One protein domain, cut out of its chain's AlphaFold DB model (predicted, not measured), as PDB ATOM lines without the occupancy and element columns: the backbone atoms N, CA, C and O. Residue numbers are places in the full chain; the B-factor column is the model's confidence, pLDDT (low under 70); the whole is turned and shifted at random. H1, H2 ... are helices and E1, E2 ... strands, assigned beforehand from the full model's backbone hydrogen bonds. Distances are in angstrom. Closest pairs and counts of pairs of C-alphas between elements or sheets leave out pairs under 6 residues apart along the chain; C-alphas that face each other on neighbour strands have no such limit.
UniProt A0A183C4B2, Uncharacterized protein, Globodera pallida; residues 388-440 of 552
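This is residues 388 to 440 of the 552 residues of an uncharacterized protein of Globodera pallida (UniProt A0A183C4B2). A small three-stranded sheet makes a head at one end of one long helix, H1, and residues 413 to 440, of which 413 to 438 belong to H1, stick out from it as a free arm. The 53 printed residues hold E1, E2, E3 and H1 in that order, in the mixed class. The sheet, E1 - E2 - E3, is antiparallel, a meander, each strand the antiparallel neighbour of the one before. The whole is extended, with a radius of gyration of the C-alphas of 17.9 A and spans of 54 by 24 by 11 A.

E1, residues 388 to 390, begins at C-alpha 388 (203.919, 177.793, 93.587) and is 6.5 A long. E2, residues 393 to 396, measures 10.4 A, and E3, residues 399 to 403, 12.3 A. H1, residues 406 to 438, runs 48.6 A to C-alpha 438 (187.024, 179.995, 131.405).

E1 and E2 form a hairpin, with N 388 and O 395 2.8 A apart. E2 and E3 form another, with N 394 and O 402 2.8 A apart. H1 is only just not on the sheet, with 4 pairs of C-alphas within 10 A, and is apart from E1 and E2. In H1 every O i to N i+4 pair is within hydrogen-bond range.

The C-alphas farthest apart, of Arg 402 and Asn 440, are 53.7 A apart. The printed part has no cut, and its three links are tight. Mean pLDDT of the printed part is 71.4; 24 residues are under 70, among them 429 to 440.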
ATOM      1  N   VAL A 388     204.818 178.948  93.538       65.25
ATOM      2  CA  VAL A 388     203.919 177.793  93.587       65.25
ATOM      3  C   VAL A 388     204.712 176.563  93.159       65.25
ATOM      4  O   VAL A 388     205.248 176.538  92.058       65.25
ATOM      5  N   ALA A 389     204.817 175.554  94.022       68.44
ATOM      6  CA  ALA A 389     205.437 174.275  93.684       68.44
ATOM      7  C   ALA A 389     204.352 173.209  93.480       68.44
ATOM      8  O   ALA A 389     203.557 172.960  94.389       68.44
ATOM      9  N   THR A 390     204.336 172.571  92.309       64.50
ATOM     10  CA  THR A 390     203.378 171.515  91.950       64.50
ATOM     11  C   THR A 390     204.145 170.309  91.417       64.50
ATOM     12  O   THR A 390     204.817 170.402  90.390       64.50
ATOM     13  N   GLY A 391     204.077 169.177  92.121       74.25
ATOM     14  CA  GLY A 391     204.927 168.018  91.832       74.25
ATOM     15  C   GLY A 391     206.408 168.360  92.010       74.25
ATOM     16  O   GLY A 391     206.805 168.879  93.052       74.25
ATOM     17  N   ASN A 392     207.212 168.112  90.976       79.50
ATOM     18  CA  ASN A 392     208.611 168.527  90.902       79.50
ATOM     19  C   ASN A 392     208.805 169.874  90.193       79.50
ATOM     20  O   ASN A 392     209.927 170.176  89.819       79.50
ATOM     21  N   LYS A 393     207.764 170.682  89.967       78.81
ATOM     22  CA  LYS A 393     207.854 171.921  89.176       78.81
ATOM     23  C   LYS A 393     207.628 173.156  90.031       78.81
ATOM     24  O   LYS A 393     206.705 173.190  90.841       78.81
ATOM     25  N   LEU A 394     208.447 174.181  89.815       75.25
ATOM     26  CA  LEU A 394     208.358 175.481  90.470       75.25
ATOM     27  C   LEU A 394     207.804 176.530  89.501       75.25
ATOM     28  O   LEU A 394     208.272 176.655  88.370       75.25
ATOM     29  N   TYR A 395     206.843 177.313  89.974       69.00
ATOM     30  CA  TYR A 395     206.169 178.378  89.244       69.00
ATOM     31  C   TYR A 395     206.209 179.687  90.036       69.00
ATOM     32  O   TYR A 395     206.256 179.681  91.264       69.00
ATOM     33  N   SER A 396     206.140 180.825  89.352       66.94
ATOM     34  CA  SER A 396     205.935 182.142  89.970       66.94
ATOM     35  C   SER A 396     205.219 183.058  88.982       66.94
ATOM     36  O   SER A 396     205.550 183.045  87.800       66.94
ATOM     37  N   HIS A 397     204.225 183.824  89.441       59.06
ATOM     38  CA  HIS A 397     203.374 184.671  88.585       59.06
ATOM     39  C   HIS A 397     202.719 183.914  87.405       59.06
ATOM     40  O   HIS A 397     202.484 184.482  86.347       59.06
ATOM     41  N   GLY A 398     202.439 182.615  87.579       61.09
ATOM     42  CA  GLY A 398     201.875 181.750  86.531       61.09
ATOM     43  C   GLY A 398     202.899 181.177  85.542       61.09
ATOM     44  O   GLY A 398     202.557 180.287  84.770       61.09
ATOM     45  N   ASN A 399     204.161 181.606  85.606       63.06
ATOM     46  CA  ASN A 399     205.227 181.139  84.724       63.06
ATOM     47  C   ASN A 399     205.980 179.955  85.334       63.06
ATOM     48  O   ASN A 399     206.318 179.970  86.518       63.06
ATOM     49  N   PHE A 400     206.279 178.943  84.515       72.19
ATOM     50  CA  PHE A 400     207.178 177.853  84.893       72.19
ATOM     51  C   PHE A 400     208.615 178.374  85.019       72.19
ATOM     52  O   PHE A 400     209.152 178.950  84.071       72.19
ATOM     53  N   ILE A 401     209.237 178.151  86.178       71.75
ATOM     54  CA  ILE A 401     210.626 178.532  86.445       71.75
ATOM     55  C   ILE A 401     211.554 177.375  86.069       71.75
ATOM     56  O   ILE A 401     212.366 177.510  85.155       71.75
ATOM     57  N   ARG A 402     211.454 176.258  86.799       77.94
ATOM     58  CA  ARG A 402     212.316 175.071  86.673       77.94
ATOM     59  C   ARG A 402     211.738 173.886  87.440       77.94
ATOM     60  O   ARG A 402     210.780 174.037  88.199       77.94
ATOM     61  N   GLU A 403     212.371 172.729  87.300       80.44
ATOM     62  CA  GLU A 403     212.119 171.594  88.185       80.44
ATOM     63  C   GLU A 403     212.910 171.712  89.506       80.44
ATOM     64  O   GLU A 403     213.992 172.308  89.565       80.44
ATOM     65  N   LEU A 404     212.334 171.179  90.582       79.88
ATOM     66  CA  LEU A 404     212.932 171.060  91.905       79.88
ATOM     67  C   LEU A 404     213.884 169.864  91.924       79.88
ATOM     68  O   LEU A 404     213.554 168.773  91.459       79.88
ATOM     69  N   SER A 405     215.062 170.065  92.499       82.88
ATOM     70  CA  SER A 405     216.033 169.002  92.737       82.88
ATOM     71  C   SER A 405     215.541 168.022  93.805       82.88
ATOM     72  O   SER A 405     214.692 168.350  94.636       82.88
ATOM     73  N   ALA A 406     216.130 166.824  93.851       81.75
ATOM     74  CA  ALA A 406     215.802 165.823  94.869       81.75
ATOM     75  C   ALA A 406     215.952 166.362  96.308       81.75
ATOM     76  O   ALA A 406     215.119 166.074  97.162       81.75
ATOM     77  N   LYS A 407     216.963 167.208  96.564       83.00
ATOM     78  CA  LYS A 407     217.167 167.856  97.872       83.00
ATOM     79  C   LYS A 407     216.027 168.821  98.221       83.00
ATOM     80  O   LYS A 407     215.561 168.823  99.356       83.00
ATOM     81  N   GLU A 408     215.557 169.601  97.250       79.00
ATOM     82  CA  GLU A 408     214.457 170.564  97.423       79.00
ATOM     83  C   GLU A 408     213.102 169.862  97.583       79.00
ATOM     84  O   GLU A 408     212.264 170.304  98.367       79.00
ATOM     85  N   LEU A 409     212.902 168.726  96.907       77.94
ATOM     86  CA  LEU A 409     211.744 167.857  97.122       77.94
ATOM     87  C   LEU A 409     211.719 167.309  98.555       77.94
ATOM     88  O   LEU A 409     210.682 167.369  99.216       77.94
ATOM     89  N   THR A 410     212.864 166.861  99.079       81.75
ATOM     90  CA  THR A 410     212.973 166.418 100.477       81.75
ATOM     91  C   THR A 410     212.750 167.564 101.469       81.75
ATOM     92  O   THR A 410     212.077 167.385 102.487       81.75
ATOM     93  N   GLU A 411     213.266 168.762 101.184       80.19
ATOM     94  CA  GLU A 411     213.019 169.956 101.997       80.19
ATOM     95  C   GLU A 411     211.531 170.336 102.007       80.19
ATOM     96  O   GLU A 411     210.967 170.628 103.063       80.19
ATOM     97  N   MET A 412     210.863 170.244 100.854       75.75
ATOM     98  CA  MET A 412     209.425 170.460 100.724       75.75
ATOM     99  C   MET A 412     208.622 169.431 101.535       75.75
ATOM    100  O   MET A 412     207.676 169.801 102.229       75.75
ATOM    101  N   GLU A 413     208.985 168.148 101.493       79.75
ATOM    102  CA  GLU A 413     208.340 167.105 102.303       79.75
ATOM    103  C   GLU A 413     208.550 167.306 103.805       79.75
ATOM    104  O   GLU A 413     207.630 167.092 104.601       79.75
ATOM    105  N   LYS A 414     209.747 167.739 104.209       81.81
ATOM    106  CA  LYS A 414     210.039 168.094 105.599       81.81
ATOM    107  C   LYS A 414     209.186 169.281 106.040       81.81
ATOM    108  O   LYS A 414     208.550 169.215 107.087       81.81
ATOM    109  N   TYR A 415     209.109 170.331 105.225       76.88
ATOM    110  CA  TYR A 415     208.282 171.502 105.501       76.88
ATOM    111  C   TYR A 415     206.789 171.150 105.601       76.88
ATOM    112  O   TYR A 415     206.115 171.618 106.515       76.88
ATOM    113  N   LYS A 416     206.279 170.257 104.737       71.31
ATOM    114  CA  LYS A 416     204.902 169.735 104.820       71.31
ATOM    115  C   LYS A 416     204.623 169.054 106.162       71.31
ATOM    116  O   LYS A 416     203.594 169.328 106.769       71.31
ATOM    117  N   ARG A 417     205.542 168.210 106.642       80.62
ATOM    118  CA  ARG A 417     205.413 167.549 107.953       80.62
ATOM    119  C   ARG A 417     205.407 168.557 109.101       80.62
ATOM    120  O   ARG A 417     204.493 168.545 109.918       80.62
ATOM    121  N   VAL A 418     206.357 169.491 109.094       75.44
ATOM    122  CA  VAL A 418     206.460 170.541 110.121       75.44
ATOM    123  C   VAL A 418     205.230 171.457 110.125       75.44
ATOM    124  O   VAL A 418     204.792 171.890 111.186       75.44
ATOM    125  N   LEU A 419     204.630 171.739 108.965       68.94
ATOM    126  CA  LEU A 419     203.392 172.516 108.875       68.94
ATOM    127  C   LEU A 419     202.197 171.813 109.525       68.94
ATOM    128  O   LEU A 419     201.397 172.481 110.179       68.94
ATOM    129  N   VAL A 420     202.068 170.496 109.342       73.44
ATOM    130  CA  VAL A 420     200.996 169.704 109.965       73.44
ATOM    131  C   VAL A 420     201.150 169.718 111.486       73.44
ATOM    132  O   VAL A 420     200.195 170.041 112.188       73.44
ATOM    133  N   GLU A 421     202.361 169.470 111.987       74.88
ATOM    134  CA  GLU A 421     202.658 169.521 113.425       74.88
ATOM    135  C   GLU A 421     202.452 170.920 114.016       74.88
ATOM    136  O   GLU A 421     201.900 171.071 115.106       74.88
ATOM    137  N   TRP A 422     202.875 171.969 113.305       78.56
ATOM    138  CA  TRP A 422     202.661 173.345 113.741       78.56
ATOM    139  C   TRP A 422     201.171 173.679 113.815       78.56
ATOM    140  O   TRP A 422     200.739 174.260 114.806       78.56
ATOM    141  N   LYS A 423     200.377 173.271 112.816       67.00
ATOM    142  CA  LYS A 423     198.924 173.482 112.819       67.00
ATOM    143  C   LYS A 423     198.276 172.813 114.032       67.00
ATOM    144  O   LYS A 423     197.522 173.469 114.739       67.00
ATOM    145  N   GLN A 424     198.649 171.567 114.323       77.56
ATOM    146  CA  GLN A 424     198.147 170.851 115.494       77.56
ATOM    147  C   GLN A 424     198.484 171.583 116.805       77.56
ATOM    148  O   GLN A 424     197.602 171.801 117.631       77.56
ATOM    149  N   LYS A 425     199.728 172.045 116.971       72.75
ATOM    150  CA  LYS A 425     200.140 172.804 118.167       72.75
ATOM    151  C   LYS A 425     199.439 174.156 118.294       72.75
ATOM    152  O   LYS A 425     199.213 174.628 119.404       72.75
ATOM    153  N   VAL A 426     199.123 174.805 117.175       65.56
ATOM    154  CA  VAL A 426     198.327 176.039 117.169       65.56
ATOM    155  C   VAL A 426     196.903 175.744 117.641       65.56
ATOM    156  O   VAL A 426     196.408 176.457 118.509       65.56
ATOM    157  N   ASP A 427     196.279 174.684 117.128       67.94
ATOM    158  CA  ASP A 427     194.925 174.279 117.514       67.94
ATOM    159  C   ASP A 427     194.857 173.906 119.014       67.94
ATOM    160  O   ASP A 427     193.956 174.349 119.728       67.94
ATOM    161  N   GLU A 428     195.863 173.192 119.533       74.56
ATOM    162  CA  GLU A 428     196.012 172.873 120.965       74.56
ATOM    163  C   GLU A 428     196.233 174.130 121.834       74.56
ATOM    164  O   GLU A 428     195.662 174.257 122.925       74.56
ATOM    165  N   ALA A 429     197.023 175.097 121.354       66.88
ATOM    166  CA  ALA A 429     197.236 176.370 122.043       66.88
ATOM    167  C   ALA A 429     195.946 177.207 122.114       66.88
ATOM    168  O   ALA A 429     195.681 177.827 123.140       66.88
ATOM    169  N   TYR A 430     195.112 177.197 121.069       63.09
ATOM    170  CA  TYR A 430     193.807 177.865 121.100       63.09
ATOM    171  C   TYR A 430     192.822 177.171 122.047       63.09
ATOM    172  O   TYR A 430     192.182 177.849 122.849       63.09
ATOM    173  N   ALA A 431     192.748 175.836 122.025       69.25
ATOM    174  CA  ALA A 431     191.872 175.079 122.921       69.25
ATOM    175  C   ALA A 431     192.237 175.274 124.407       69.25
ATOM    176  O   ALA A 431     191.365 175.430 125.263       69.25
ATOM    177  N   SER A 432     193.533 175.316 124.725       67.94
ATOM    178  CA  SER A 432     194.007 175.604 126.086       67.94
ATOM    179  C   SER A 432     193.789 177.067 126.494       67.94
ATOM    180  O   SER A 432     193.513 177.337 127.664       67.94
ATOM    181  N   LEU A 433     193.846 178.015 125.550       63.31
ATOM    182  CA  LEU A 433     193.541 179.426 125.801       63.31
ATOM    183  C   LEU A 433     192.062 179.608 126.173       63.31
ATOM    184  O   LEU A 433     191.750 180.353 127.099       63.31
ATOM    185  N   GLU A 434     191.155 178.889 125.507       57.94
ATOM    186  CA  GLU A 434     189.724 178.888 125.836       57.94
ATOM    187  C   GLU A 434     189.456 178.357 127.254       57.94
ATOM    188  O   GLU A 434     188.685 178.964 128.001       57.94
ATOM    189  N   GLN A 435     190.140 177.285 127.668       64.62
ATOM    190  CA  GLN A 435     190.038 176.747 129.031       64.62
ATOM    191  C   GLN A 435     190.616 177.704 130.083       64.62
ATOM    192  O   GLN A 435     189.995 177.927 131.123       64.62
ATOM    193  N   ALA A 436     191.769 178.316 129.804       61.16
ATOM    194  CA  ALA A 436     192.407 179.287 130.693       61.16
ATOM    195  C   ALA A 436     191.528 180.534 130.912       61.16
ATOM    196  O   ALA A 436     191.409 181.022 132.037       61.16
ATOM    197  N   VAL A 437     190.856 181.006 129.856       55.28
ATOM    198  CA  VAL A 437     189.892 182.117 129.922       55.28
ATOM    199  C   VAL A 437     188.641 181.727 130.719       55.28
ATOM    200  O   VAL A 437     188.142 182.540 131.492       55.28
ATOM    201  N   GLN A 438     188.157 180.486 130.604       58.72
ATOM    202  CA  GLN A 438     187.024 179.995 131.405       58.72
ATOM    203  C   GLN A 438     187.356 179.835 132.896       58.72
ATOM    204  O   GLN A 438     186.466 179.962 133.736       58.72
ATOM    205  N   GLN A 439     188.619 179.568 133.235       65.75
ATOM    206  CA  GLN A 439     189.080 179.346 134.610       65.75
ATOM    207  C   GLN A 439     189.697 180.592 135.271       65.75
ATOM    208  O   GLN A 439     190.192 180.492 136.391       65.75
ATOM    209  N   ASN A 440     189.667 181.762 134.614       54.44
ATOM    210  CA  ASN A 440     190.334 182.989 135.079       54.44
ATOM    211  C   ASN A 440     191.825 182.771 135.428       54.44
ATOM    212  O   ASN A 440     192.342 183.317 136.405       54.44
TER     213      ASN A 440